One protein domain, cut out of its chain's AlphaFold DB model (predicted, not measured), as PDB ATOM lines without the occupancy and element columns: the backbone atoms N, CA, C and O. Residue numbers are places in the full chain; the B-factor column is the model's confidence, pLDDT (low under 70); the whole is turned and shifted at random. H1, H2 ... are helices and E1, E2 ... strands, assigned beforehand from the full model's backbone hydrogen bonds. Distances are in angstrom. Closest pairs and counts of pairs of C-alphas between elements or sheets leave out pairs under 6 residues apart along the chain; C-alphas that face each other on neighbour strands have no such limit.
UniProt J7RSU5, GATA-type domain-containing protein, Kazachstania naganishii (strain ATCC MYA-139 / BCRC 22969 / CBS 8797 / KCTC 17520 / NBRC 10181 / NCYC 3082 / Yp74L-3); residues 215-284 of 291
ATOM      1  N   SER A 215     436.716 381.453 294.743       89.94
ATOM      2  CA  SER A 215     437.706 382.468 295.144       89.94
ATOM      3  C   SER A 215     438.222 382.190 296.563       89.94
ATOM      4  O   SER A 215     437.448 381.793 297.439       89.94
ATOM      5  N   GLY A 216     439.532 382.337 296.770       86.94
ATOM      6  CA  GLY A 216     440.208 382.052 298.034       86.94
ATOM      7  C   GLY A 216     440.270 383.232 299.017       86.94
ATOM      8  O   GLY A 216     439.737 384.302 298.737       86.94
ATOM      9  N   PRO A 217     440.933 383.039 300.174       85.25
ATOM     10  CA  PRO A 217     441.064 384.041 301.243       85.25
ATOM     11  C   PRO A 217     441.768 385.352 300.847       85.25
ATOM     12  O   PRO A 217     441.527 386.370 301.480       85.25
ATOM     13  N   TYR A 218     442.583 385.349 299.784       80.62
ATOM     14  CA  TYR A 218     443.366 386.510 299.317       80.62
ATOM     15  C   TYR A 218     442.846 387.085 297.988       80.62
ATOM     16  O   TYR A 218     443.617 387.582 297.172       80.62
ATOM     17  N   GLY A 219     441.543 386.950 297.729       75.38
ATOM     18  CA  GLY A 219     440.889 387.542 296.561       75.38
ATOM     19  C   GLY A 219     440.835 386.659 295.309       75.38
ATOM     20  O   GLY A 219     441.005 385.437 295.346       75.38
ATOM     21  N   PHE A 220     440.517 387.299 294.177       61.22
ATOM     22  CA  PHE A 220     440.117 386.641 292.925       61.22
ATOM     23  C   PHE A 220     441.234 385.863 292.225       61.22
ATOM     24  O   PHE A 220     440.943 384.869 291.551       61.22
ATOM     25  N   THR A 221     442.489 386.283 292.400       72.19
ATOM     26  CA  THR A 221     443.651 385.716 291.698       72.19
ATOM     27  C   THR A 221     443.976 384.302 292.174       72.19
ATOM     28  O   THR A 221     444.444 383.471 291.400       72.19
ATOM     29  N   ARG A 222     443.678 383.984 293.440       78.88
ATOM     30  CA  ARG A 222     443.891 382.646 293.999       78.88
ATOM     31  C   ARG A 222     442.597 381.848 293.969       78.88
ATOM     32  O   ARG A 222     441.731 381.984 294.835       78.88
ATOM     33  N   LYS A 223     442.474 380.983 292.965       89.19
ATOM     34  CA  LYS A 223     441.386 380.005 292.890       89.19
ATOM     35  C   LYS A 223     441.699 378.796 293.769       89.19
ATOM     36  O   LYS A 223     442.829 378.304 293.823       89.19
ATOM     37  N   ILE A 224     440.678 378.329 294.472       92.94
ATOM     38  CA  ILE A 224     440.720 377.135 295.315       92.94
ATOM     39  C   ILE A 224     439.619 376.166 294.894       92.94
ATOM     40  O   ILE A 224     438.622 376.555 294.278       92.94
ATOM     41  N   CYS A 225     439.788 374.894 295.238       93.31
ATOM     42  CA  CYS A 225     438.778 373.881 294.964       93.31
ATOM     43  C   CYS A 225     437.498 374.127 295.778       93.31
ATOM     44  O   CYS A 225     437.498 374.825 296.801       93.31
ATOM     45  N   ASN A 226     436.401 373.498 295.352       93.94
ATOM     46  CA  ASN A 226     435.092 373.638 295.983       93.94
ATOM     47  C   ASN A 226     435.146 373.331 297.489       93.94
ATOM     48  O   ASN A 226     434.625 374.085 298.309       93.94
ATOM     49  N   ALA A 227     435.847 372.262 297.874       93.31
ATOM     50  CA  ALA A 227     435.939 371.852 299.269       93.31
ATOM     51  C   ALA A 227     436.695 372.861 300.150       93.31
ATOM     52  O   ALA A 227     436.229 373.181 301.245       93.31
ATOM     53  N   CYS A 228     437.821 373.401 299.670       93.62
ATOM     54  CA  CYS A 228     438.555 374.458 300.369       93.62
ATOM     55  C   CYS A 228     437.712 375.736 300.482       93.62
ATOM     56  O   CYS A 228     437.670 376.349 301.547       93.62
ATOM     57  N   GLY A 229     436.982 376.109 299.427       93.50
ATOM     58  CA  GLY A 229     436.133 377.303 299.450       93.50
ATOM     59  C   GLY A 229     434.933 377.177 300.386       93.50
ATOM     60  O   GLY A 229     434.598 378.122 301.099       93.50
ATOM     61  N   LEU A 230     434.303 376.002 300.454       94.69
ATOM     62  CA  LEU A 230     433.229 375.744 301.417       94.69
ATOM     63  C   LEU A 230     433.741 375.744 302.860       94.69
ATOM     64  O   LEU A 230     433.055 376.260 303.744       94.69
ATOM     65  N   PHE A 231     434.933 375.193 303.097       95.12
ATOM     66  CA  PHE A 231     435.592 375.239 304.400       95.12
ATOM     67  C   PHE A 231     435.855 376.684 304.838       95.12
ATOM     68  O   PHE A 231     435.416 377.091 305.912       95.12
ATOM     69  N   PHE A 232     436.450 377.490 303.958       94.38
ATOM     70  CA  PHE A 232     436.696 378.906 304.208       94.38
ATOM     71  C   PHE A 232     435.408 379.698 304.467       94.38
ATOM     72  O   PHE A 232     435.332 380.471 305.418       94.38
ATOM     73  N   ARG A 233     434.338 379.444 303.700       94.50
ATOM     74  CA  ARG A 233     433.026 380.069 303.946       94.50
ATOM     75  C   ARG A 233     432.476 379.734 305.333       94.50
ATOM     76  O   ARG A 233     431.854 380.587 305.957       94.50
ATOM     77  N   LYS A 234     432.671 378.503 305.818       95.25
ATOM     78  CA  LYS A 234     432.265 378.120 307.181       95.25
ATOM     79  C   LYS A 234     433.127 378.813 308.236       95.25
ATOM     80  O   LYS A 234     432.569 379.251 309.236       95.25
ATOM     81  N   LEU A 235     434.433 378.956 307.997       95.06
ATOM     82  CA  LEU A 235     435.319 379.719 308.879       95.06
ATOM     83  C   LEU A 235     434.867 381.176 308.983       95.06
ATOM     84  O   LEU A 235     434.600 381.615 310.087       95.06
ATOM     85  N   LYS A 236     434.638 381.868 307.860       93.75
ATOM     86  CA  LYS A 236     434.127 383.255 307.843       93.75
ATOM     87  C   LYS A 236     432.776 383.446 308.544       93.75
ATOM     88  O   LYS A 236     432.430 384.559 308.914       93.75
ATOM     89  N   LYS A 237     431.957 382.392 308.645       94.25
ATOM     90  CA  LYS A 237     430.675 382.445 309.367       94.25
ATOM     91  C   LYS A 237     430.846 382.289 310.875       94.25
ATOM     92  O   LYS A 237     430.039 382.828 311.622       94.25
ATOM     93  N   LYS A 238     431.826 381.490 311.305       95.06
ATOM     94  CA  LYS A 238     432.095 381.218 312.723       95.06
ATOM     95  C   LYS A 238     433.068 382.216 313.348       95.06
ATOM     96  O   LYS A 238     432.946 382.502 314.528       95.06
ATOM     97  N   PHE A 239     434.012 382.704 312.558       94.06
ATOM     98  CA  PHE A 239     435.126 383.557 312.951       94.06
ATOM     99  C   PHE A 239     435.153 384.798 312.060       94.06
ATOM    100  O   PHE A 239     434.475 384.848 311.029       94.06
ATOM    101  N   SER A 240     435.947 385.797 312.431       92.00
ATOM    102  CA  SER A 240     436.145 386.975 311.585       92.00
ATOM    103  C   SER A 240     436.887 386.626 310.286       92.00
ATOM    104  O   SER A 240     437.537 385.584 310.164       92.00
ATOM    105  N   VAL A 241     436.801 387.508 309.284       90.12
ATOM    106  CA  VAL A 241     437.491 387.319 307.994       90.12
ATOM    107  C   VAL A 241     439.003 387.218 308.191       90.12
ATOM    108  O   VAL A 241     439.627 386.316 307.634       90.12
ATOM    109  N   ARG A 242     439.569 388.080 309.047       89.12
ATOM    110  CA  ARG A 242     440.995 388.083 309.390       89.12
ATOM    111  C   ARG A 242     441.430 386.749 309.993       89.12
ATOM    112  O   ARG A 242     442.394 386.154 309.524       89.12
ATOM    113  N   GLU A 243     440.689 386.237 310.972       91.56
ATOM    114  CA  GLU A 243     441.002 384.958 311.630       91.56
ATOM    115  C   GLU A 243     440.847 383.770 310.677       91.56
ATOM    116  O   GLU A 243     441.673 382.860 310.670       91.56
ATOM    117  N   ALA A 244     439.816 383.784 309.828       93.12
ATOM    118  CA  ALA A 244     439.626 382.761 308.809       93.12
ATOM    119  C   ALA A 244     440.782 382.749 307.794       93.12
ATOM    120  O   ALA A 244     441.243 381.672 307.411       93.12
ATOM    121  N   ASN A 245     441.260 383.926 307.380       91.56
ATOM    122  CA  ASN A 245     442.410 384.077 306.488       91.56
ATOM    123  C   ASN A 245     443.688 383.545 307.145       91.56
ATOM    124  O   ASN A 245     444.373 382.706 306.560       91.56
ATOM    125  N   LEU A 246     443.959 383.971 308.381       91.19
ATOM    126  CA  LEU A 246     445.112 383.533 309.167       91.19
ATOM    127  C   LEU A 246     445.128 382.005 309.331       91.19
ATOM    128  O   LEU A 246     446.133 381.345 309.078       91.19
ATOM    129  N   PHE A 247     443.979 381.423 309.680       92.69
ATOM    130  CA  PHE A 247     443.851 379.985 309.882       92.69
ATOM    131  C   PHE A 247     444.042 379.180 308.592       92.69
ATOM    132  O   PHE A 247     444.650 378.111 308.614       92.69
ATOM    133  N   MET A 248     443.546 379.676 307.455       92.19
ATOM    134  CA  MET A 248     443.785 379.041 306.153       92.19
ATOM    135  C   MET A 248     445.280 379.008 305.809       92.19
ATOM    136  O   MET A 248     445.774 378.001 305.309       92.19
ATOM    137  N   GLN A 249     446.010 380.080 306.113       90.75
ATOM    138  CA  GLN A 249     447.458 380.159 305.918       90.75
ATOM    139  C   GLN A 249     448.228 379.224 306.849       90.75
ATOM    140  O   GLN A 249     449.090 378.474 306.397       90.75
ATOM    141  N   TYR A 250     447.873 379.221 308.132       92.31
ATOM    142  CA  TYR A 250     448.470 378.319 309.114       92.31
ATOM    143  C   TYR A 250     448.266 376.854 308.716       92.31
ATOM    144  O   TYR A 250     449.159 376.017 308.775       92.31
ATOM    145  N   ARG A 251     447.081 376.527 308.217       91.94
ATOM    146  CA  ARG A 251     446.790 375.174 307.765       91.94
ATOM    147  C   ARG A 251     447.582 374.769 306.519       91.94
ATOM    148  O   ARG A 251     447.904 373.589 306.372       91.94
ATOM    149  N   LEU A 252     447.857 375.722 305.628       89.44
ATOM    150  CA  LEU A 252     448.704 375.503 304.461       89.44
ATOM    151  C   LEU A 252     450.137 375.149 304.889       89.44
ATOM    152  O   LEU A 252     450.692 374.205 304.334       89.44
ATOM    153  N   SER A 253     450.698 375.828 305.898       88.81
ATOM    154  CA  SER A 253     452.051 375.517 306.396       88.81
ATOM    155  C   SER A 253     452.137 374.149 307.078       88.81
ATOM    156  O   SER A 253     453.143 373.463 306.952       88.81
ATOM    157  N   GLN A 254     451.059 373.704 307.726       87.38
ATOM    158  CA  GLN A 254     450.991 372.409 308.414       87.38
ATOM    159  C   GLN A 254     450.646 371.218 307.492       87.38
ATOM    160  O   GLN A 254     450.484 370.097 307.968       87.38
ATOM    161  N   GLY A 255     450.433 371.431 306.185       83.94
ATOM    162  CA  GLY A 255     450.049 370.357 305.251       83.94
ATOM    163  C   GLY A 255     448.702 369.679 305.575       83.94
ATOM    164  O   GLY A 255     448.407 368.572 305.116       83.94
ATOM    165  N   GLY A 256     447.854 370.325 306.384       75.44
ATOM    166  CA  GLY A 256     446.697 369.689 307.011       75.44
ATOM    167  C   GLY A 256     445.531 369.417 306.050       75.44
ATOM    168  O   GLY A 256     444.815 370.330 305.618       75.44
ATOM    169  N   LYS A 257     445.224 368.137 305.798       77.38
ATOM    170  CA  LYS A 257     444.060 367.706 304.988       77.38
ATOM    171  C   LYS A 257     442.720 367.744 305.749       77.38
ATOM    172  O   LYS A 257     441.667 367.788 305.114       77.38
ATOM    173  N   ASN A 258     442.721 367.851 307.080       86.69
ATOM    174  CA  ASN A 258     441.521 367.762 307.937       86.69
ATOM    175  C   ASN A 258     440.540 368.937 307.806       86.69
ATOM    176  O   ASN A 258     440.703 369.985 308.420       86.69
ATOM    177  N   ARG A 259     439.481 368.798 306.995       85.25
ATOM    178  CA  ARG A 259     438.499 369.869 306.672       85.25
ATOM    179  C   ARG A 259     437.447 370.135 307.764       85.25
ATOM    180  O   ARG A 259     436.408 370.732 307.479       85.25
ATOM    181  N   ARG A 260     437.686 369.705 309.007       92.00
ATOM    182  CA  ARG A 260     436.775 369.959 310.133       92.00
ATOM    183  C   ARG A 260     436.994 371.375 310.653       92.00
ATOM    184  O   ARG A 260     438.125 371.797 310.854       92.00
ATOM    185  N   VAL A 261     435.905 372.124 310.807       93.38
ATOM    186  CA  VAL A 261     435.955 373.497 311.326       93.38
ATOM    187  C   VAL A 261     436.036 373.412 312.849       93.38
ATOM    188  O   VAL A 261     435.091 372.876 313.438       93.38
ATOM    189  N   PRO A 262     437.114 373.903 313.482       93.56
ATOM    190  CA  PRO A 262     437.243 373.850 314.931       93.56
ATOM    191  C   PRO A 262     436.233 374.791 315.609       93.56
ATOM    192  O   PRO A 262     435.655 375.676 314.970       93.56
ATOM    193  N   CYS A 263     435.976 374.570 316.900       93.44
ATOM    194  CA  CYS A 263     435.157 375.478 317.714       93.44
ATOM    195  C   CYS A 263     435.954 376.716 318.141       93.44
ATOM    196  O   CYS A 263     435.396 377.809 318.193       93.44
ATOM    197  N   THR A 264     437.261 376.546 318.340       93.06
ATOM    198  CA  THR A 264     438.209 377.605 318.686       93.06
ATOM    199  C   THR A 264     439.373 377.553 317.709       93.06
ATOM    200  O   THR A 264     439.877 376.473 317.404       93.06
ATOM    201  N   ILE A 265     439.774 378.708 317.185       92.19
ATOM    202  CA  ILE A 265     440.988 378.828 316.382       92.19
ATOM    203  C   ILE A 265     442.141 379.147 317.332       92.19
ATOM    204  O   ILE A 265     442.127 380.181 318.002       92.19
ATOM    205  N   GLU A 266     443.121 378.249 317.366       92.19
ATOM    206  CA  GLU A 266     444.402 378.442 318.037       92.19
ATOM    207  C   GLU A 266     445.472 378.533 316.951       92.19
ATOM    208  O   GLU A 266     445.710 377.575 316.213       92.19
ATOM    209  N   VAL A 267     446.053 379.721 316.801       91.88
ATOM    210  CA  VAL A 267     447.190 379.958 315.909       91.88
ATOM    211  C   VAL A 267     448.338 380.481 316.770       91.88
ATOM    212  O   VAL A 267     448.110 381.423 317.537       91.88
ATOM    213  N   PRO A 268     449.539 379.876 316.691       94.19
ATOM    214  CA  PRO A 268     450.691 380.318 317.469       94.19
ATOM    215  C   PRO A 268     451.009 381.795 317.231       94.19
ATOM    216  O   PRO A 268     450.969 382.266 316.091       94.19
ATOM    217  N   ALA A 269     451.361 382.518 318.297       91.81
ATOM    218  CA  ALA A 269     451.717 383.937 318.217       91.81
ATOM    219  C   ALA A 269     452.886 384.187 317.251       91.81
ATOM    220  O   ALA A 269     452.888 385.166 316.508       91.81
ATOM    221  N   ASP A 270     453.846 383.263 317.217       92.81
ATOM    222  CA  ASP A 270     455.030 383.368 316.365       92.81
ATOM    223  C   ASP A 270     454.666 383.340 314.882       92.81
ATOM    224  O   ASP A 270     455.254 384.063 314.082       92.81
ATOM    225  N   PHE A 271     453.632 382.580 314.516       91.56
ATOM    226  CA  PHE A 271     453.138 382.548 313.144       91.56
ATOM    227  C   PHE A 271     452.492 383.879 312.740       91.56
ATOM    228  O   PHE A 271     452.643 384.326 311.605       91.56
ATOM    229  N   ILE A 272     451.805 384.542 313.674       90.88
ATOM    230  CA  ILE A 272     451.225 385.871 313.442       90.88
ATOM    231  C   ILE A 272     452.344 386.893 313.213       90.88
ATOM    232  O   ILE A 272     452.308 387.611 312.216       90.88
ATOM    233  N   LYS A 273     453.384 386.883 314.057       90.50
ATOM    234  CA  LYS A 273     454.559 387.757 313.900       90.50
ATOM    235  C   LYS A 273     455.276 387.530 312.564       90.50
ATOM    236  O   LYS A 273     455.629 388.481 311.876       90.50
ATOM    237  N   GLN A 274     455.451 386.271 312.153       89.00
ATOM    238  CA  GLN A 274     456.047 385.933 310.852       89.00
ATOM    239  C   GLN A 274     455.235 386.472 309.670       89.00
ATOM    240  O   GLN A 274     455.811 386.870 308.655       89.00
ATOM    241  N   LEU A 275     453.905 386.483 309.784       85.31
ATOM    242  CA  LEU A 275     453.035 387.046 308.757       85.31
ATOM    243  C   LEU A 275     453.130 388.568 308.703       85.31
ATOM    244  O   LEU A 275     453.208 389.114 307.608       85.31
ATOM    245  N   GLU A 276     453.160 389.236 309.854       84.62
ATOM    246  CA  GLU A 276     453.288 390.696 309.943       84.62
ATOM    247  C   GLU A 276     454.615 391.194 309.354       84.62
ATOM    248  O   GLU A 276     454.637 392.212 308.664       84.62
ATOM    249  N   ASN A 277     455.688 390.416 309.505       86.25
ATOM    250  CA  ASN A 277     456.998 390.720 308.926       86.25
ATOM    251  C   ASN A 277     457.067 390.548 307.395       86.25
ATOM    252  O   ASN A 277     458.047 390.967 306.785       86.25
ATOM    253  N   ASN A 278     456.058 389.942 306.754       79.81
ATOM    254  CA  ASN A 278     456.014 389.725 305.306       79.81
ATOM    255  C   ASN A 278     454.975 390.644 304.634       79.81
ATOM    256  O   ASN A 278     453.837 390.222 304.391       79.81
ATOM    257  N   PRO A 279     455.348 391.887 304.261       69.38
ATOM    258  CA  PRO A 279     454.408 392.899 303.772       69.38
ATOM    259  C   PRO A 279     453.687 392.519 302.465       69.38
ATOM    260  O   PRO A 279     452.594 393.003 302.177       69.38
ATOM    261  N   SER A 280     454.254 391.601 301.678       69.62
ATOM    262  CA  SER A 280     453.630 391.078 300.452       69.62
ATOM    263  C   SER A 280     452.382 390.226 300.718       69.62
ATOM    264  O   SER A 280     451.536 390.042 299.839       69.62
ATOM    265  N   ILE A 281     452.254 389.699 301.936       65.69
ATOM    266  CA  ILE A 281     451.162 388.826 302.357       65.69
ATOM    267  C   ILE A 281     450.106 389.620 303.138       65.69
ATOM    268  O   ILE A 281     448.910 389.324 303.034       65.69
ATOM    269  N   THR A 282     450.534 390.645 303.880       57.66
ATOM    270  CA  THR A 282     449.693 391.398 304.818       57.66
ATOM    271  C   THR A 282     448.625 392.252 304.149       57.66
ATOM    272  O   THR A 282     447.468 392.215 304.565       57.66
ATOM    273  N   GLY A 283     448.950 392.910 303.031       60.16
ATOM    274  CA  GLY A 283     447.990 393.739 302.288       60.16
ATOM    275  C   GLY A 283     446.711 393.003 301.851       60.16
ATOM    276  O   GLY A 283     445.703 393.632 301.547       60.16
ATOM    277  N   ASN A 284     446.719 391.664 301.868       59.84
ATOM    278  CA  ASN A 284     445.585 390.835 301.473       59.84
ATOM    279  C   ASN A 284     444.783 390.229 302.639       59.84
ATOM    280  O   ASN A 284     443.689 389.721 302.377       59.84
TER     281      ASN A 284
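Overview. This is residues 215 to 284 of the 291 residues of the protein "GATA-type domain-containing protein" of Kazachstania naganishii (strain ATCC MYA-139 / BCRC 22969 / CBS 8797 / KCTC 17520 / NBRC 10181 / NCYC 3082 / Yp74L-3) (UniProt J7RSU5). Helix H2 runs through the middle of the domain, with H1 on one side of it as the other half of a splayed helical hairpin and H3 near its other side. Residues 254 to 265, with no named element, loop back from H2 past H1 to E2, which leads into H3, while E1 and short H4 lie away from H2. The 70 printed residues hold four named helices and two named strands, in the order E1, H1, H2, E2, H3, H4; the class is mixed, helices and strands. The whole is compact, with a radius of gyration of the C-alphas of 11.7 A, and spans 30 by 28 by 23 A.

Arrangement. Start at the hairpin of H1, residues 226 to 238, and H2, residues 241 to 253. They run opposite ways at a steep tilt of 45 degrees, and H1 touches H2 with residues 232 to 236 alone; the closest C-alphas, of Leu 235 and Ala 244, are 5.3 A apart. H3, residues 269 to 276, is close to H2 but not clearly touching, about perpendicular at 77 degrees; the closest C-alphas, of Tyr 250 and Phe 271, are 7.5 A apart. H4, residues 279 to 282, and H3 only just touch, only at the corner, with 3 pairs of C-alphas within 8 A, the closest those of Glu 276 and Thr 282 at 6.3 A. E1, residues 219 to 225, and E2, residues 266 to 268, pair with no named strand. In H1, H2 and H3 every O i to N i+4 pair is within hydrogen-bond range; H4 is too short for one.

Along the chain. Find C-alpha 219 at (440.889, 387.542, 296.561), where E1 begins its 13.9 A. H1 measures 18.6 A, H2 18.8 A and H3 10.8 A. H4 ends at C-alpha 282, (449.693, 391.398, 304.818).

Size, cuts and confidence. The C-alphas farthest apart, of Asn 226 and Asn 277, are 30.6 A apart. The printed part has no cut, and H2 to E2 is the long link. Look for pLDDT under 70 at residue 220 and residues 279 to 284.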